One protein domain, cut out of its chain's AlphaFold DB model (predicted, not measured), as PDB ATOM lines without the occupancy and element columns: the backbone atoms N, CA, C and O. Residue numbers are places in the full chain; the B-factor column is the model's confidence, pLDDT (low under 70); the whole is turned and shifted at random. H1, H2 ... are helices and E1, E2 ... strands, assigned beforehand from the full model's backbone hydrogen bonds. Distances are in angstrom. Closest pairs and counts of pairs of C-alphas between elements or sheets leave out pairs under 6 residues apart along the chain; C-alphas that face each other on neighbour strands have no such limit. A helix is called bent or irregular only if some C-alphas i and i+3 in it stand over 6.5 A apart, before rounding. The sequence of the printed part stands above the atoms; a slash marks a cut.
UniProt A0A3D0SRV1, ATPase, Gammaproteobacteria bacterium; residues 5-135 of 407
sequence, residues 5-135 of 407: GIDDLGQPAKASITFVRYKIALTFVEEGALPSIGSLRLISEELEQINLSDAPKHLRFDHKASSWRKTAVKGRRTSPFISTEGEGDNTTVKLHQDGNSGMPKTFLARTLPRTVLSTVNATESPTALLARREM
ATOM      1  N   GLY A   5     -27.517  45.602 -27.618       92.06
ATOM      2  CA  GLY A   5     -27.740  44.198 -27.286       92.06
ATOM      3  C   GLY A   5     -29.011  43.662 -27.935       92.06
ATOM      4  O   GLY A   5     -29.585  44.314 -28.805       92.06
ATOM      5  N   ILE A   6     -29.453  42.477 -27.515       93.19
ATOM      6  CA  ILE A   6     -30.648  41.815 -28.059       93.19
ATOM      7  C   ILE A   6     -31.595  41.330 -26.955       93.19
ATOM      8  O   ILE A   6     -31.175  40.980 -25.843       93.19
ATOM      9  N   ASP A   7     -32.893  41.308 -27.256       91.44
ATOM     10  CA  ASP A   7     -33.904  40.714 -26.380       91.44
ATOM     11  C   ASP A   7     -34.019  39.189 -26.542       91.44
ATOM     12  O   ASP A   7     -33.239  38.559 -27.255       91.44
ATOM     13  N   ASP A   8     -34.955  38.580 -25.807       88.88
ATOM     14  CA  ASP A   8     -35.161  37.125 -25.788       88.88
ATOM     15  C   ASP A   8     -35.681  36.583 -27.142       88.88
ATOM     16  O   ASP A   8     -35.629  35.381 -27.381       88.88
ATOM     17  N   LEU A   9     -36.161  37.457 -28.034       90.75
ATOM     18  CA  LEU A   9     -36.666  37.129 -29.370       90.75
ATOM     19  C   LEU A   9     -35.676  37.521 -30.483       90.75
ATOM     20  O   LEU A   9     -36.008  37.417 -31.664       90.75
ATOM     21  N   GLY A  10     -34.471  37.977 -30.126       90.25
ATOM     22  CA  GLY A  10     -33.448  38.424 -31.072       90.25
ATOM     23  C   GLY A  10     -33.672  39.833 -31.632       90.25
ATOM     24  O   GLY A  10     -33.018  40.205 -32.606       90.25
ATOM     25  N   GLN A  11     -34.573  40.629 -31.051       93.06
ATOM     26  CA  GLN A  11     -34.768  42.021 -31.459       93.06
ATOM     27  C   GLN A  11     -33.620  42.894 -30.940       93.06
ATOM     28  O   GLN A  11     -33.252  42.781 -29.766       93.06
ATOM     29  N   PRO A  12     -33.066  43.795 -31.770       95.38
ATOM     30  CA  PRO A  12     -32.003  44.690 -31.344       95.38
ATOM     31  C   PRO A  12     -32.527  45.748 -30.367       95.38
ATOM     32  O   PRO A  12     -33.597  46.325 -30.556       95.38
ATOM     33  N   ALA A  13     -31.729  46.044 -29.347       95.12
ATOM     34  CA  ALA A  13     -31.960  47.100 -28.376       95.12
ATOM     35  C   ALA A  13     -30.767  48.056 -28.361       95.12
ATOM     36  O   ALA A  13     -29.615  47.621 -28.375       95.12
ATOM     37  N   LYS A  14     -31.048  49.360 -28.292       96.06
ATOM     38  CA  LYS A  14     -30.034  50.408 -28.161       96.06
ATOM     39  C   LYS A  14     -30.356  51.301 -26.972       96.06
ATOM     40  O   LYS A  14     -31.453  51.851 -26.886       96.06
ATOM     41  N   ALA A  15     -29.399  51.443 -26.062       96.19
ATOM     42  CA  ALA A  15     -29.546  52.263 -24.873       96.19
ATOM     43  C   ALA A  15     -29.602  53.750 -25.245       96.19
ATOM     44  O   ALA A  15     -28.779  54.259 -26.008       96.19
ATOM     45  N   SER A  16     -30.535  54.472 -24.634       96.19
ATOM     46  CA  SER A  16     -30.584  55.935 -24.678       96.19
ATOM     47  C   SER A  16     -29.483  56.574 -23.826       96.19
ATOM     48  O   SER A  16     -29.023  57.670 -24.142       96.19
ATOM     49  N   ILE A  17     -29.030  55.894 -22.767       97.12
ATOM     50  CA  ILE A  17     -27.893  56.266 -21.914       97.12
ATOM     51  C   ILE A  17     -27.257  55.002 -21.325       97.12
ATOM     52  O   ILE A  17     -27.982  54.067 -21.020       97.12
ATOM     53  N   THR A  18     -25.933  54.954 -21.144       96.69
ATOM     54  CA  THR A  18     -25.223  53.741 -20.671       96.69
ATOM     55  C   THR A  18     -24.885  53.734 -19.179       96.69
ATOM     56  O   THR A  18     -24.457  52.706 -18.649       96.69
ATOM     57  N   PHE A  19     -25.079  54.859 -18.482       97.38
ATOM     58  CA  PHE A  19     -24.827  54.962 -17.047       97.38
ATOM     59  C   PHE A  19     -26.133  55.185 -16.294       97.38
ATOM     60  O   PHE A  19     -26.777  56.228 -16.411       97.38
ATOM     61  N   VAL A  20     -26.532  54.165 -15.543       97.25
ATOM     62  CA  VAL A  20     -27.793  54.120 -14.808       97.25
ATOM     63  C   VAL A  20     -27.548  53.676 -13.375       97.25
ATOM     64  O   VAL A  20     -26.562  53.005 -13.071       97.25
ATOM     65  N   ARG A  21     -28.468  54.047 -12.494       97.56
ATOM     66  CA  ARG A  21     -28.550  53.589 -11.117       97.56
ATOM     67  C   ARG A  21     -29.837  52.804 -10.951       97.56
ATOM     68  O   ARG A  21     -30.918  53.352 -11.143       97.56
ATOM     69  N   TYR A  22     -29.702  51.551 -10.545       97.69
ATOM     70  CA  TYR A  22     -30.826  50.725 -10.135       97.69
ATOM     71  C   TYR A  22     -30.905  50.692  -8.608       97.69
ATOM     72  O   TYR A  22     -29.891  50.452  -7.949       97.69
ATOM     73  N   LYS A  23     -32.084  50.958  -8.047       97.56
ATOM     74  CA  LYS A  23     -32.367  50.818  -6.616       97.56
ATOM     75  C   LYS A  23     -33.586  49.930  -6.436       97.56
ATOM     76  O   LYS A  23     -34.559  50.042  -7.177       97.56
ATOM     77  N   ILE A  24     -33.533  49.080  -5.422       95.69
ATOM     78  CA  ILE A  24     -34.639  48.213  -5.042       95.69
ATOM     79  C   ILE A  24     -34.742  48.172  -3.521       95.69
ATOM     80  O   ILE A  24     -33.727  48.074  -2.831       95.69
ATOM     81  N   ALA A  25     -35.963  48.248  -3.004       93.62
ATOM     82  CA  ALA A  25     -36.265  47.996  -1.605       93.62
ATOM     83  C   ALA A  25     -37.232  46.817  -1.510       93.62
ATOM     84  O   ALA A  25     -38.277  46.797  -2.163       93.62
ATOM     85  N   LEU A  26     -36.870  45.834  -0.691       91.81
ATOM     86  CA  LEU A  26     -37.648  44.626  -0.446       91.81
ATOM     87  C   LEU A  26     -38.009  44.553   1.037       91.81
ATOM     88  O   LEU A  26     -37.221  44.964   1.886       91.81
ATOM     89  N   THR A  27     -39.172  43.988   1.342       88.75
ATOM     90  CA  THR A  27     -39.534  43.565   2.698       88.75
ATOM     91  C   THR A  27     -39.821  42.079   2.708       88.75
ATOM     92  O   THR A  27     -40.344  41.533   1.739       88.75
ATOM     93  N   PHE A  28     -39.506  41.423   3.815       87.56
ATOM     94  CA  PHE A  28     -40.002  40.084   4.089       87.56
ATOM     95  C   PHE A  28     -41.382  40.196   4.731       87.56
ATOM     96  O   PHE A  28     -41.604  41.089   5.551       87.56
ATOM     97  N   VAL A  29     -42.315  39.329   4.344       82.88
ATOM     98  CA  VAL A  29     -43.620  39.238   4.992       82.88
ATOM     99  C   VAL A  29     -43.920  37.799   5.363       82.88
ATOM    100  O   VAL A  29     -43.872  36.906   4.521       82.88
ATOM    101  N   GLU A  30     -44.249  37.587   6.631       80.56
ATOM    102  CA  GLU A  30     -44.690  36.298   7.151       80.56
ATOM    103  C   GLU A  30     -46.142  36.042   6.723       80.56
ATOM    104  O   GLU A  30     -47.036  36.847   6.999       80.56
ATOM    105  N   GLU A  31     -46.393  34.935   6.023       70.31
ATOM    106  CA  GLU A  31     -47.753  34.463   5.755       70.31
ATOM    107  C   GLU A  31     -48.211  33.553   6.908       70.31
ATOM    108  O   GLU A  31     -47.447  32.750   7.439       70.31
ATOM    109  N   GLY A  32     -49.454  33.732   7.367       63.06
ATOM    110  CA  GLY A  32     -49.943  33.143   8.616       63.06
ATOM    111  C   GLY A  32     -50.036  31.605   8.666       63.06
ATOM    112  O   GLY A  32     -50.119  30.911   7.658       63.06
ATOM    113  N   ALA A  33     -50.108  31.113   9.912       54.22
ATOM    114  CA  ALA A  33     -50.331  29.749  10.428       54.22
ATOM    115  C   ALA A  33     -49.300  28.643  10.120       54.22
ATOM    116  O   ALA A  33     -49.223  27.693  10.901       54.22
ATOM    117  N   LEU A  34     -48.480  28.749   9.071       55.81
ATOM    118  CA  LEU A  34     -47.384  27.803   8.817       55.81
ATOM    119  C   LEU A  34     -46.029  28.528   8.934       55.81
ATOM    120  O   LEU A  34     -45.726  29.356   8.082       55.81
ATOM    121  N   PRO A  35     -45.194  28.225   9.952       53.72
ATOM    122  CA  PRO A  35     -43.969  28.976  10.279       53.72
ATOM    123  C   PRO A  35     -42.849  28.994   9.221       53.72
ATOM    124  O   PRO A  35     -41.754  29.462   9.516       53.72
ATOM    125  N   SER A  36     -43.055  28.428   8.029       57.69
ATOM    126  CA  SER A  36     -41.975  28.066   7.104       57.69
ATOM    127  C   SER A  36     -42.052  28.685   5.705       57.69
ATOM    128  O   SER A  36     -41.182  28.388   4.889       57.69
ATOM    129  N   ILE A  37     -43.030  29.546   5.397       61.12
ATOM    130  CA  ILE A  37     -43.125  30.194   4.075       61.12
ATOM    131  C   ILE A  37     -43.493  31.673   4.245       61.12
ATOM    132  O   ILE A  37     -44.648  32.060   4.124       61.12
ATOM    133  N   GLY A  38     -42.511  32.519   4.557       70.50
ATOM    134  CA  GLY A  38     -42.650  33.957   4.301       70.50
ATOM    135  C   GLY A  38     -42.254  34.291   2.861       70.50
ATOM    136  O   GLY A  38     -41.522  33.533   2.218       70.50
ATOM    137  N   SER A  39     -42.736  35.418   2.343       82.31
ATOM    138  CA  SER A  39     -42.487  35.869   0.971       82.31
ATOM    139  C   SER A  39     -41.789  37.234   0.945       82.31
ATOM    140  O   SER A  39     -42.007  38.091   1.803       82.31
ATOM    141  N   LEU A  40     -40.911  37.448  -0.041       88.00
ATOM    142  CA  LEU A  40     -40.336  38.769  -0.309       88.00
ATOM    143  C   LEU A  40     -41.337  39.601  -1.114       88.00
ATOM    144  O   LEU A  40     -41.852  39.143  -2.133       88.00
ATOM    145  N   ARG A  41     -41.576  40.841  -0.686       88.12
ATOM    146  CA  ARG A  41     -42.404  41.817  -1.401       88.12
ATOM    147  C   ARG A  41     -41.589  43.034  -1.800       88.12
ATOM    148  O   ARG A  41     -40.737  43.503  -1.046       88.12
ATOM    149  N   LEU A  42     -41.897  43.564  -2.977       90.50
ATOM    150  CA  LEU A  42     -41.313  44.795  -3.489       90.50
ATOM    151  C   LEU A  42     -41.932  46.009  -2.785       90.50
ATOM    152  O   LEU A  42     -43.144  46.207  -2.856       90.50
ATOM    153  N   ILE A  43     -41.102  46.816  -2.121       92.06
ATOM    154  CA  ILE A  43     -41.501  48.120  -1.574       92.06
ATOM    155  C   ILE A  43     -41.320  49.192  -2.644       92.06
ATOM    156  O   ILE A  43     -42.249  49.936  -2.937       92.06
ATOM    157  N   SER A  44     -40.129  49.269  -3.237       94.56
ATOM    158  CA  SER A  44     -39.832  50.225  -4.297       94.56
ATOM    159  C   SER A  44     -38.832  49.669  -5.295       94.56
ATOM    160  O   SER A  44     -37.999  48.816  -4.981       94.56
ATOM    161  N   GLU A  45     -38.926  50.182  -6.511       97.31
ATOM    162  CA  GLU A  45     -38.013  49.921  -7.609       97.31
ATOM    163  C   GLU A  45     -37.787  51.217  -8.385       97.31
ATOM    164  O   GLU A  45     -38.732  51.936  -8.730       97.31
ATOM    165  N   GLU A  46     -36.524  51.528  -8.648       97.94
ATOM    166  CA  GLU A  46     -36.111  52.723  -9.370       97.94
ATOM    167  C   GLU A  46     -34.992  52.370 -10.343       97.94
ATOM    168  O   GLU A  46     -34.031  51.684  -9.993       97.94
ATOM    169  N   LEU A  47     -35.087  52.886 -11.564       98.12
ATOM    170  CA  LEU A  47     -34.022  52.842 -12.553       98.12
ATOM    171  C   LEU A  47     -33.859  54.247 -13.123       98.12
ATOM    172  O   LEU A  47     -34.670  54.705 -13.928       98.12
ATOM    173  N   GLU A  48     -32.808  54.927 -12.684       97.31
ATOM    174  CA  GLU A  48     -32.546  56.334 -12.979       97.31
ATOM    175  C   GLU A  48     -31.289  56.472 -13.830       97.31
ATOM    176  O   GLU A  48     -30.321  55.728 -13.675       97.31
ATOM    177  N   GLN A  49     -31.269  57.455 -14.719       96.50
ATOM    178  CA  GLN A  49     -30.064  57.817 -15.448       96.50
ATOM    179  C   GLN A  49     -29.067  58.570 -14.558       96.50
ATOM    180  O   GLN A  49     -29.452  59.395 -13.730       96.50
ATOM    181  N   ILE A  50     -27.774  58.360 -14.792       97.31
ATOM    182  CA  ILE A  50     -26.708  59.234 -14.299       97.31
ATOM    183  C   ILE A  50     -26.212  60.057 -15.486       97.31
ATOM    184  O   ILE A  50     -25.659  59.516 -16.444       97.31
ATOM    185  N   ASN A  51     -26.410  61.375 -15.438       95.94
ATOM    186  CA  ASN A  51     -26.001  62.250 -16.535       95.94
ATOM    187  C   ASN A  51     -24.478  62.237 -16.720       95.94
ATOM    188  O   ASN A  51     -23.717  62.128 -15.758       95.94
ATOM    189  N   LEU A  52     -24.024  62.473 -17.953       96.06
ATOM    190  CA  LEU A  52     -22.596  62.569 -18.281       96.06
ATOM    191  C   LEU A  52     -21.866  63.619 -17.425       96.06
ATOM    192  O   LEU A  52     -20.732  63.394 -17.010       96.06
ATOM    193  N   SER A  53     -22.525  64.743 -17.122       95.25
ATOM    194  CA  SER A  53     -21.998  65.799 -16.245       95.25
ATOM    195  C   SER A  53     -21.838  65.358 -14.789       95.25
ATOM    196  O   SER A  53     -21.001  65.902 -14.072       95.25
ATOM    197  N   ASP A  54     -22.630  64.381 -14.348       96.38
ATOM    198  CA  ASP A  54     -22.592  63.835 -12.993       96.38
ATOM    199  C   ASP A  54     -21.672  62.612 -12.887       96.38
ATOM    200  O   ASP A  54     -21.295  62.231 -11.781       96.38
ATOM    201  N   ALA A  55     -21.231  62.032 -14.008       95.44
ATOM    202  CA  ALA A  55     -20.376  60.847 -14.016       95.44
ATOM    203  C   ALA A  55     -19.102  60.973 -13.152       95.44
ATOM    204  O   ALA A  55     -18.834  60.038 -12.396       95.44
ATOM    205  N   PRO A  56     -18.360  62.105 -13.141       95.19
ATOM    206  CA  PRO A  56     -17.200  62.275 -12.255       95.19
ATOM    207  C   PRO A  56     -17.537  62.229 -10.758       95.19
ATOM    208  O   PRO A  56     -16.662  61.984  -9.935       95.19
ATOM    209  N   LYS A  57     -18.801  62.460 -10.375       94.06
ATOM    210  CA  LYS A  57     -19.245  62.356  -8.977       94.06
ATOM    211  C   LYS A  57     -19.436  60.903  -8.537       94.06
ATOM    212  O   LYS A  57     -19.400  60.638  -7.337       94.06
ATOM    213  N   HIS A  58     -19.644  59.990  -9.487       94.31
ATOM    214  CA  HIS A  58     -19.906  58.571  -9.240       94.31
ATOM    215  C   HIS A  58     -18.701  57.675  -9.553       94.31
ATOM    216  O   HIS A  58     -18.490  56.682  -8.867       94.31
ATOM    217  N   LEU A  59     -17.893  58.036 -10.551       94.88
ATOM    218  CA  LEU A  59     -16.661  57.343 -10.929       94.88
ATOM    219  C   LEU A  59     -15.480  58.078 -10.288       94.88
ATOM    220  O   LEU A  59     -14.902  58.975 -10.893       94.88
ATOM    221  N   ARG A  60     -15.203  57.762  -9.019       93.94
ATOM    222  CA  ARG A  60     -14.228  58.488  -8.180       93.94
ATOM    223  C   ARG A  60     -12.815  57.896  -8.181       93.94
ATOM    224  O   ARG A  60     -11.914  58.550  -7.680       93.94
ATOM    225  N   PHE A  61     -12.634  56.692  -8.721       93.44
ATOM    226  CA  PHE A  61     -11.309  56.101  -8.937       93.44
ATOM    227  C   PHE A  61     -10.546  56.848 -10.034       93.44
ATOM    228  O   PHE A  61     -11.172  57.497 -10.877       93.44
ATOM    229  N   ASP A  62      -9.218  56.745 -10.043       92.25
ATOM    230  CA  ASP A  62      -8.402  57.331 -11.108       92.25
ATOM    231  C   ASP A  62      -8.634  56.596 -12.435       92.25
ATOM    232  O   ASP A  62      -8.659  55.369 -12.486       92.25
ATOM    233  N   HIS A  63      -8.887  57.353 -13.500       94.38
ATOM    234  CA  HIS A  63      -9.161  56.816 -14.831       94.38
ATOM    235  C   HIS A  63      -8.998  57.890 -15.903       94.38
ATOM    236  O   HIS A  63      -9.241  59.087 -15.688       94.38
ATOM    237  N   LYS A  64      -8.698  57.466 -17.131       95.56
ATOM    238  CA  LYS A  64      -8.499  58.393 -18.241       95.56
ATOM    239  C   LYS A  64      -9.827  58.896 -18.798       95.56
ATOM    240  O   LYS A  64     -10.476  58.295 -19.652       95.56
ATOM    241  N   ALA A  65     -10.221  60.078 -18.333       94.75
ATOM    242  CA  ALA A  65     -11.450  60.759 -18.733       94.75
ATOM    243  C   ALA A  65     -11.638  60.905 -20.258       94.75
ATOM    244  O   ALA A  65     -12.764  60.820 -20.753       94.75
ATOM    245  N   SER A  66     -10.551  61.174 -20.988       94.19
ATOM    246  CA  SER A  66     -10.567  61.486 -22.422       94.19
ATOM    247  C   SER A  66     -10.747  60.263 -23.323       94.19
ATOM    248  O   SER A  66     -11.303  60.415 -24.413       94.19
ATOM    249  N   SER A  67     -10.313  59.081 -22.876       93.56
ATOM    250  CA  SER A  67     -10.494  57.801 -23.572       93.56
ATOM    251  C   SER A  67     -11.616  57.002 -22.916       93.56
ATOM    252  O   SER A  67     -12.738  56.989 -23.424       93.56
ATOM    253  N   TRP A  68     -11.350  56.404 -21.758       96.31
ATOM    254  CA  TRP A  68     -12.231  55.429 -21.130       96.31
ATOM    255  C   TRP A  68     -13.604  56.008 -20.789       96.31
ATOM    256  O   TRP A  68     -14.603  55.588 -21.373       96.31
ATOM    257  N   ARG A  69     -13.687  57.039 -19.931       96.44
ATOM    258  CA  ARG A  69     -14.991  57.550 -19.445       96.44
ATOM    259  C   ARG A  69     -15.886  58.034 -20.583       96.44
ATOM    260  O   ARG A  69     -17.086  57.780 -20.561       96.44
ATOM    261  N   LYS A  70     -15.306  58.706 -21.584       95.50
ATOM    262  CA  LYS A  70     -16.025  59.187 -22.775       95.50
ATOM    263  C   LYS A  70     -16.643  58.043 -23.589       95.50
ATOM    264  O   LYS A  70     -17.682  58.231 -24.215       95.50
ATOM    265  N   THR A  71     -16.002  56.876 -23.598       95.50
ATOM    266  CA  THR A  71     -16.500  55.677 -24.289       95.50
ATOM    267  C   THR A  71     -17.391  54.792 -23.415       95.50
ATOM    268  O   THR A  71     -18.297  54.158 -23.943       95.50
ATOM    269  N   ALA A  72     -17.208  54.793 -22.094       94.88
ATOM    270  CA  ALA A  72     -18.029  54.030 -21.156       94.88
ATOM    271  C   ALA A  72     -19.383  54.705 -20.864       94.88
ATOM    272  O   ALA A  72     -20.415  54.037 -20.780       94.88
ATOM    273  N   VAL A  73     -19.394  56.035 -20.720       96.56
ATOM    274  CA  VAL A  73     -20.575  56.828 -20.352       96.56
ATOM    275  C   VAL A  73     -21.041  57.645 -21.554       96.56
ATOM    276  O   VAL A  73     -20.476  58.690 -21.880       96.56
ATOM    277  N   LYS A  74     -22.097  57.168 -22.211       96.00
ATOM    278  CA  LYS A  74     -22.659  57.739 -23.435       96.00
ATOM    279  C   LYS A  74     -24.162  57.943 -23.311       96.00
ATOM    280  O   LYS A  74     -24.818  57.372 -22.442       96.00
ATOM    281  N   GLY A  75     -24.694  58.717 -24.249       95.56
ATOM    282  CA  GLY A  75     -26.124  58.927 -24.419       95.56
ATOM    283  C   GLY A  75     -26.678  60.073 -23.579       95.56
ATOM    284  O   GLY A  75     -25.941  60.892 -23.027       95.56
ATOM    285  N   ARG A  76     -28.002  60.178 -23.548       94.50
ATOM    286  CA  ARG A  76     -28.734  61.238 -22.861       94.50
ATOM    287  C   ARG A  76     -30.135  60.760 -22.512       94.50
ATOM    288  O   ARG A  76     -30.853  60.242 -23.358       94.50
ATOM    289  N   ARG A  77     -30.554  61.052 -21.284       93.19
ATOM    290  CA  ARG A  77     -31.918  60.848 -20.801       93.19
ATOM    291  C   ARG A  77     -32.248  61.928 -19.769       93.19
ATOM    292  O   ARG A  77     -31.351  62.409 -19.086       93.19
ATOM    293  N   THR A  78     -33.510  62.343 -19.682       91.00
ATOM    294  CA  THR A  78     -33.967  63.370 -18.721       91.00
ATOM    295  C   THR A  78     -34.984  62.856 -17.707       91.00
ATOM    296  O   THR A  78     -35.199  63.513 -16.696       91.00
ATOM    297  N   SER A  79     -35.594  61.698 -17.949       91.94
ATOM    298  CA  SER A  79     -36.582  61.065 -17.072       91.94
ATOM    299  C   SER A  79     -36.151  59.646 -16.687       91.94
ATOM    300  O   SER A  79     -35.471  58.991 -17.481       91.94
ATOM    301  N   PRO A  80     -36.566  59.143 -15.513       95.31
ATOM    302  CA  PRO A  80     -36.270  57.774 -15.110       95.31
ATOM    303  C   PRO A  80     -36.870  56.748 -16.084       95.31
ATOM    304  O   PRO A  80     -37.754  57.053 -16.892       95.31
ATOM    305  N   PHE A  81     -36.371  55.519 -16.002       96.31
ATOM    306  CA  PHE A  81     -36.890  54.350 -16.714       96.31
ATOM    307  C   PHE A  81     -37.876  53.570 -15.846       96.31
ATOM    308  O   PHE A  81     -38.890  53.088 -16.342       96.31
ATOM    309  N   ILE A  82     -37.609  53.488 -14.543       97.38
ATOM    310  CA  ILE A  82     -38.518  52.918 -13.544       97.38
ATOM    311  C   ILE A  82     -38.564  53.883 -12.363       97.38
ATOM    312  O   ILE A  82     -37.519  54.374 -11.937       97.38
ATOM    313  N   SER A  83     -39.755  54.179 -11.851       97.19
ATOM    314  CA  SER A  83     -39.932  55.019 -10.663       97.19
ATOM    315  C   SER A  83     -41.009  54.452  -9.749       97.19
ATOM    316  O   SER A  83     -41.944  53.808 -10.220       97.19
ATOM    317  N   THR A  84     -40.914  54.739  -8.456       97.25
ATOM    318  CA  THR A  84     -41.942  54.377  -7.473       97.25
ATOM    319  C   THR A  84     -42.639  55.633  -6.955       97.25
ATOM    320  O   THR A  84     -41.989  56.641  -6.699       97.25
ATOM    321  N   GLU A  85     -43.964  55.585  -6.820       95.25
ATOM    322  CA  GLU A  85     -44.789  56.668  -6.276       95.25
ATOM    323  C   GLU A  85     -45.821  56.127  -5.278       95.25
ATOM    324  O   GLU A  85     -46.352  55.028  -5.453       95.25
ATOM    325  N   GLY A  86     -46.167  56.943  -4.280       90.25
ATOM    326  CA  GLY A  86     -47.124  56.594  -3.230       90.25
ATOM    327  C   GLY A  86     -46.463  56.013  -1.980       90.25
ATOM    328  O   GLY A  86     -45.243  55.895  -1.903       90.25
ATOM    329  N   GLU A  87     -47.292  55.676  -0.992       85.00
ATOM    330  CA  GLU A  87     -46.867  55.110   0.290       85.00
ATOM    331  C   GLU A  87     -47.793  53.957   0.705       85.00
ATOM    332  O   GLU A  87     -48.982  53.925   0.362       85.00
ATOM    333  N   GLY A  88     -47.243  53.001   1.460       83.00
ATOM    334  CA  GLY A  88     -47.979  51.853   1.991       83.00
ATOM    335  C   GLY A  88     -48.611  50.986   0.899       83.00
ATOM    336  O   GLY A  88     -48.003  50.703  -0.134       83.00
ATOM    337  N   ASP A  89     -49.859  50.577   1.112       82.12
ATOM    338  CA  ASP A  89     -50.583  49.655   0.224       82.12
ATOM    339  C   ASP A  89     -50.917  50.223  -1.162       82.12
ATOM    340  O   ASP A  89     -51.221  49.456  -2.080       82.12
ATOM    341  N   ASN A  90     -50.850  51.546  -1.326       89.31
ATOM    342  CA  ASN A  90     -51.105  52.236  -2.590       89.31
ATOM    343  C   ASN A  90     -49.816  52.540  -3.367       89.31
ATOM    344  O   ASN A  90     -49.858  53.275  -4.352       89.31
ATOM    345  N   THR A  91     -48.677  51.996  -2.934       93.94
ATOM    346  CA  THR A  91     -47.401  52.175  -3.630       93.94
ATOM    347  C   THR A  91     -47.477  51.581  -5.036       93.94
ATOM    348  O   THR A  91     -47.839  50.415  -5.226       93.94
ATOM    349  N   THR A  92     -47.128  52.386  -6.037       95.81
ATOM    350  CA  THR A  92     -47.135  52.000  -7.449       95.81
ATOM    351  C   THR A  92     -45.751  52.132  -8.062       95.81
ATOM    352  O   THR A  92     -45.047  53.110  -7.826       95.81
ATOM    353  N   VAL A  93     -45.376  51.154  -8.882       96.69
ATOM    354  CA  VAL A  93     -44.155  51.182  -9.691       96.69
ATOM    355  C   VAL A  93     -44.546  51.514 -11.126       96.69
ATOM    356  O   VAL A  93     -45.458  50.903 -11.686       96.69
ATOM    357  N   LYS A  94     -43.874  52.492 -11.731       96.12
ATOM    358  CA  LYS A  94     -44.124  52.957 -13.097       96.12
ATOM    359  C   LYS A  94     -42.960  52.593 -14.007       96.12
ATOM    360  O   LYS A  94     -41.821  52.939 -13.710       96.12
ATOM    361  N   LEU A  95     -43.261  51.951 -15.134       95.88
ATOM    362  CA  LEU A  95     -42.330  51.720 -16.238       95.88
ATOM    363  C   LEU A  95     -42.505  52.815 -17.288       95.88
ATOM    364  O   LEU A  95     -43.574  52.949 -17.892       95.88
ATOM    365  N   HIS A  96     -41.440  53.571 -17.518       93.81
ATOM    366  CA  HIS A  96     -41.382  54.636 -18.509       93.81
ATOM    367  C   HIS A  96     -40.780  54.098 -19.804       93.81
ATOM    368  O   HIS A  96     -39.787  53.369 -19.794       93.81
ATOM    369  N   GLN A  97     -41.370  54.476 -20.932       90.94
ATOM    370  CA  GLN A  97     -40.822  54.134 -22.242       90.94
ATOM    371  C   GLN A  97     -39.605  55.011 -22.561       90.94
ATOM    372  O   GLN A  97     -39.497  56.160 -22.108       90.94
ATOM    373  N   ASP A  98     -38.681  54.481 -23.358       85.88
ATOM    374  CA  ASP A  98     -37.498  55.231 -23.795       85.88
ATOM    375  C   ASP A  98     -37.864  56.322 -24.819       85.88
ATOM    376  O   ASP A  98     -37.201  57.357 -24.881       85.88
ATOM    377  N   GLY A  99     -38.934  56.110 -25.593       78.19
ATOM    378  CA  GLY A  99     -39.448  57.054 -26.587       78.19
ATOM    379  C   GLY A  99     -40.145  58.288 -25.996       78.19
ATOM    380  O   GLY A  99     -40.481  58.342 -24.817       78.19
ATOM    381  N   ASN A 100     -40.394  59.289 -26.847       59.94
ATOM    382  CA  ASN A 100     -40.926  60.601 -26.443       59.94
ATOM    383  C   ASN A 100     -42.450  60.652 -26.209       59.94
ATOM    384  O   ASN A 100     -42.957  61.699 -25.809       59.94
ATOM    385  N   SER A 101     -43.201  59.578 -26.467       58.72
ATOM    386  CA  SER A 101     -44.665  59.606 -26.363       58.72
ATOM    387  C   SER A 101     -45.242  58.260 -25.931       58.72
ATOM    388  O   SER A 101     -45.548  57.405 -26.759       58.72
ATOM    389  N   GLY A 102     -45.427  58.091 -24.627       70.25
ATOM    390  CA  GLY A 102     -46.128  56.947 -24.062       70.25
ATOM    391  C   GLY A 102     -46.495  57.215 -22.613       70.25
ATOM    392  O   GLY A 102     -45.674  57.713 -21.845       70.25
ATOM    393  N   MET A 103     -47.736  56.906 -22.239       83.38
ATOM    394  CA  MET A 103     -48.122  56.910 -20.830       83.38
ATOM    395  C   MET A 103     -47.350  55.800 -20.102       83.38
ATOM    396  O   MET A 103     -47.321  54.673 -20.608       83.38
ATOM    397  N   PRO A 104     -46.743  56.075 -18.933       90.06
ATOM    398  CA  PRO A 104     -46.058  55.045 -18.165       90.06
ATOM    399  C   PRO A 104     -47.004  53.900 -17.795       90.06
ATOM    400  O   PRO A 104     -48.133  54.130 -17.345       90.06
ATOM    401  N   LYS A 105     -46.537  52.657 -17.937       93.19
ATOM    402  CA  LYS A 105     -47.276  51.494 -17.431       93.19
ATOM    403  C   LYS A 105     -47.160  51.486 -15.912       93.19
ATOM    404  O   LYS A 105     -46.055  51.552 -15.387       93.19
ATOM    405  N   THR A 106     -48.292  51.434 -15.221       94.69
ATOM    406  CA  THR A 106     -48.349  51.516 -13.756       94.69
ATOM    407  C   THR A 106     -48.727  50.159 -13.178       94.69
ATOM    408  O   THR A 106     -49.691  49.540 -13.625       94.69
ATOM    409  N   PHE A 107     -47.981  49.718 -12.171       93.81
ATOM    410  CA  PHE A 107     -48.156  48.443 -11.490       93.81
ATOM    411  C   PHE A 107     -48.314  48.679  -9.990       93.81
ATOM    412  O   PHE A 107     -47.628  49.524  -9.419       93.81
ATOM    413  N   LEU A 108     -49.192  47.924  -9.332       92.56
ATOM    414  CA  LEU A 108     -49.362  48.017  -7.885       92.56
ATOM    415  C   LEU A 108     -48.298  47.161  -7.181       92.56
ATOM    416  O   LEU A 108     -48.290  45.938  -7.347       92.56
ATOM    417  N   ALA A 109     -47.425  47.788  -6.382       89.56
ATOM    418  CA  ALA A 109     -46.217  47.160  -5.833       89.56
ATOM    419  C   ALA A 109     -46.521  45.883  -5.035       89.56
ATOM    420  O   ALA A 109     -45.905  44.845  -5.264       89.56
ATOM    421  N   ARG A 110     -47.565  45.911  -4.192       86.00
ATOM    422  CA  ARG A 110     -47.978  44.766  -3.356       86.00
ATOM    423  C   ARG A 110     -48.404  43.518  -4.138       86.00
ATOM    424  O   ARG A 110     -48.497  42.447  -3.554       86.00
ATOM    425  N   THR A 111     -48.736  43.666  -5.423       86.38
ATOM    426  CA  THR A 111     -49.224  42.571  -6.282       86.38
ATOM    427  C   THR A 111     -48.163  42.037  -7.236       86.38
ATOM    428  O   THR A 111     -48.420  41.066  -7.944       86.38
ATOM    429  N   LEU A 112     -46.987  42.670  -7.289       89.31
ATOM    430  CA  LEU A 112     -45.924  42.280  -8.203       89.31
ATOM    431  C   LEU A 112     -45.226  41.005  -7.702       89.31
ATOM    432  O   LEU A 112     -44.646  41.023  -6.618       89.31
ATOM    433  N   PRO A 113     -45.209  39.912  -8.492       87.19
ATOM    434  CA  PRO A 113     -44.500  38.686  -8.118       87.19
ATOM    435  C   PRO A 113     -42.988  38.762  -8.397       87.19
ATOM    436  O   PRO A 113     -42.240  37.860  -8.034       87.19
ATOM    437  N   ARG A 114     -42.541  39.801  -9.114       91.25
ATOM    438  CA  ARG A 114     -41.161  40.037  -9.563       91.25
ATOM    439  C   ARG A 114     -40.966  41.520  -9.872       91.25
ATOM    440  O   ARG A 114     -41.942  42.257  -9.989       91.25
ATOM    441  N   THR A 115     -39.718  41.941 -10.044       95.31
ATOM    442  CA  THR A 115     -39.371  43.324 -10.404       95.31
ATOM    443  C   THR A 115     -39.944  43.711 -11.768       95.31
ATOM    444  O   THR A 115     -40.009  42.884 -12.683       95.31
ATOM    445  N   VAL A 116     -40.323  44.971 -11.947       96.12
ATOM    446  CA  VAL A 116     -40.771  45.523 -13.231       96.12
ATOM    447  C   VAL A 116     -39.657  45.432 -14.271       96.12
ATOM    448  O   VAL A 116     -39.921  45.029 -15.407       96.12
ATOM    449  N   LEU A 117     -38.402  45.677 -13.876       96.50
ATOM    450  CA  LEU A 117     -37.215  45.537 -14.721       96.50
ATOM    451  C   LEU A 117     -37.126  44.162 -15.386       96.50
ATOM    452  O   LEU A 117     -36.695  44.036 -16.527       96.50
ATOM    453  N   SER A 118     -37.564  43.109 -14.702       94.31
ATOM    454  CA  SER A 118     -37.481  41.752 -15.233       94.31
ATOM    455  C   SER A 118     -38.504  41.457 -16.348       94.31
ATOM    456  O   SER A 118     -38.435  40.387 -16.948       94.31
ATOM    457  N   THR A 119     -39.447  42.367 -16.624       91.75
ATOM    458  CA  THR A 119     -40.545  42.200 -17.606       91.75
ATOM    459  C   THR A 119     -40.383  43.029 -18.882       91.75
ATOM    460  O   THR A 119     -41.203  42.939 -19.794       91.75
ATOM    461  N   VAL A 120     -39.328  43.839 -18.954       93.38
ATOM    462  CA  VAL A 120     -39.085  44.777 -20.057       93.38
ATOM    463  C   VAL A 120     -38.681  44.062 -21.354       93.38
ATOM    464  O   VAL A 120     -38.133  42.958 -21.324       93.38
ATOM    465  N   ASN A 121     -38.913  44.728 -22.489       90.50
ATOM    466  CA  ASN A 121     -38.584  44.265 -23.843       90.50
ATOM    467  C   ASN A 121     -37.874  45.368 -24.656       90.50
ATOM    468  O   ASN A 121     -37.886  46.537 -24.261       90.50
ATOM    469  N   ALA A 122     -37.273  44.998 -25.794       90.94
ATOM    470  CA  ALA A 122     -36.487  45.917 -26.626       90.94
ATOM    471  C   ALA A 122     -37.330  47.008 -27.297       90.94
ATOM    472  O   ALA A 122     -36.830  48.107 -27.526       90.94
ATOM    473  N   THR A 123     -38.596  46.718 -27.607       88.56
ATOM    474  CA  THR A 123     -39.468  47.635 -28.353       88.56
ATOM    475  C   THR A 123     -39.871  48.851 -27.514       88.56
ATOM    476  O   THR A 123     -39.864  49.975 -28.010       88.56
ATOM    477  N   GLU A 124     -40.229  48.649 -26.244       88.81
ATOM    478  CA  GLU A 124     -40.766  49.720 -25.390       88.81
ATOM    479  C   GLU A 124     -39.703  50.379 -24.499       88.81
ATOM    480  O   GLU A 124     -39.724  51.599 -24.296       88.81
ATOM    481  N   SER A 125     -38.780  49.577 -23.960       93.81
ATOM    482  CA  SER A 125     -37.816  50.010 -22.940       93.81
ATOM    483  C   SER A 125     -36.425  49.399 -23.185       93.81
ATOM    484  O   SER A 125     -35.931  48.635 -22.347       93.81
ATOM    485  N   PRO A 126     -35.769  49.710 -24.322       95.44
ATOM    486  CA  PRO A 126     -34.474  49.135 -24.682       95.44
ATOM    487  C   PRO A 126     -33.374  49.423 -23.651       95.44
ATOM    488  O   PRO A 126     -32.577  48.534 -23.363       95.44
ATOM    489  N   THR A 127     -33.334  50.608 -23.030       96.62
ATOM    490  CA  THR A 127     -32.330  50.901 -21.988       96.62
ATOM    491  C   THR A 127     -32.539  50.045 -20.740       96.62
ATOM    492  O   THR A 127     -31.581  49.483 -20.209       96.62
ATOM    493  N   ALA A 128     -33.786  49.900 -20.279       96.88
ATOM    494  CA  ALA A 128     -34.096  49.041 -19.136       96.88
ATOM    495  C   ALA A 128     -33.794  47.567 -19.445       96.88
ATOM    496  O   ALA A 128     -33.269  46.852 -18.593       96.88
ATOM    497  N   LEU A 129     -34.045  47.117 -20.679       96.38
ATOM    498  CA  LEU A 129     -33.649  45.782 -21.122       96.38
ATOM    499  C   LEU A 129     -32.134  45.582 -21.041       96.38
ATOM    500  O   LEU A 129     -31.695  44.553 -20.539       96.38
ATOM    501  N   LEU A 130     -31.332  46.542 -21.499       96.31
ATOM    502  CA  LEU A 130     -29.873  46.423 -21.442       96.31
ATOM    503  C   LEU A 130     -29.348  46.456 -20.001       96.31
ATOM    504  O   LEU A 130     -28.422  45.713 -19.682       96.31
ATOM    505  N   ALA A 131     -29.985  47.216 -19.104       96.38
ATOM    506  CA  ALA A 131     -29.702  47.150 -17.668       96.38
ATOM    507  C   ALA A 131     -30.030  45.764 -17.083       96.38
ATOM    508  O   ALA A 131     -29.238  45.210 -16.323       96.38
ATOM    509  N   ARG A 132     -31.166  45.169 -17.474       95.88
ATOM    510  CA  ARG A 132     -31.522  43.787 -17.115       95.88
ATOM    511  C   ARG A 132     -30.484  42.795 -17.648       95.88
ATOM    512  O   ARG A 132     -30.064  41.923 -16.898       95.88
ATOM    513  N   ARG A 133     -30.075  42.906 -18.916       94.19
ATOM    514  CA  ARG A 133     -29.084  42.010 -19.541       94.19
ATOM    515  C   ARG A 133     -27.727  42.080 -18.862       94.19
ATOM    516  O   ARG A 133     -27.138  41.037 -18.618       94.19
ATOM    517  N   GLU A 134     -27.288  43.284 -18.511       94.62
ATOM    518  CA  GLU A 134     -26.084  43.497 -17.711       94.62
ATOM    519  C   GLU A 134     -26.157  42.731 -16.382       94.62
ATOM    520  O   GLU A 134     -25.246  41.983 -16.061       94.62
ATOM    521  N   MET A 135     -27.257  42.847 -15.629       94.38
ATOM    522  CA  MET A 135     -27.408  42.117 -14.359       94.38
ATOM    523  C   MET A 135     -27.504  40.599 -14.552       94.38
ATOM    524  O   MET A 135     -27.035  39.840 -13.712       94.38
TER     525      MET A 135
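What this domain is: This is residues 5 to 135 of the 407 residues of the protein "ATPase" of Gammaproteobacteria bacterium (UniProt A0A3D0SRV1). A long two-stranded hairpin, E2 and E3, runs along the domain, with a small three-stranded sheet, E4 E5 E6, beside E3, whose edge strand E4 is next to E3; H4 packs near the hairpin with its residues 127 to 132, and the short helix H3 touches H4 and grazes the small sheet. The link at the hairpin's tip, residues 31 to 37, lies at one end of the long axis, and a small loose head with H1 and H2 lies at the other. The printed part has 131 residues, under half of them in named elements, in the order E1 E2 E3 H1 H2 E4 E5 E6 H3 H4; the class is mixed, helices and strands, and both sheets are antiparallel. It is only just loose, close to compact, with a radius of gyration of the C-alphas of 17.2 A, and elongated, spanning 60 by 34 by 28 A.

How they stand to each other: E4, residues 82 to 85, E5, residues 92 to 95, and E6, residues 105 to 108, form a meander, each strand the antiparallel neighbour of the one before, with E4 and E6 as edge strands. N 83 and O 94 are 3.0 A apart, and N 93 and O 107 are 2.8 A apart, both within hydrogen-bond range. E3, residues 38 to 49, has 12 pairs of C-alphas within 8 A of E4, the closest those of Leu 47 and Ile 82, 4.6 A. E3 forms an antiparallel hairpin with E2, residues 20 to 30, at 166 degrees between their directions; N 23 and O 46 are 2.8 A apart. H3, residues 116 to 119, only grazes the sheet E4 E5 E6. H3 touches H4, residues 126 to 135, closest at the C-alphas of Leu 117 and Arg 132, 6.4 A. The closest C-alphas of H4 and E1, residues 12 to 14, are those of Pro 126 and Ala 13, 4.9 A apart. E1 pairs with no named strand, but its residues 12 to 13 pair antiparallel with residues 5 to 6. H1, residues 55 to 58, and H2, residues 65 to 72, are only just apart, at 8.3 A. Every O i to N i+4 pair is within hydrogen-bond range in H4, and 2 of 4 are in H2; H1 and H3 are too short for such a pair.

Where its parts are: E2 is 32.9 A long, from C-alpha 20 at (-27.793, 54.120, -14.808), and E3 is 33.4 A long. H4 is 14.3 A long and ends at C-alpha 135, (-27.408, 42.117, -14.359). H2 is only just irregular, with C-alphas 66 and 69 6.6 A apart.

The domain as a whole: The two C-alphas farthest apart, those of Ala 33 and Ser 66, are 60.6 A apart. The printed part has no cut and no long link. Mean pLDDT of the printed part is 90.5, and residues 32 to 37 and 100 to 101 are under 70.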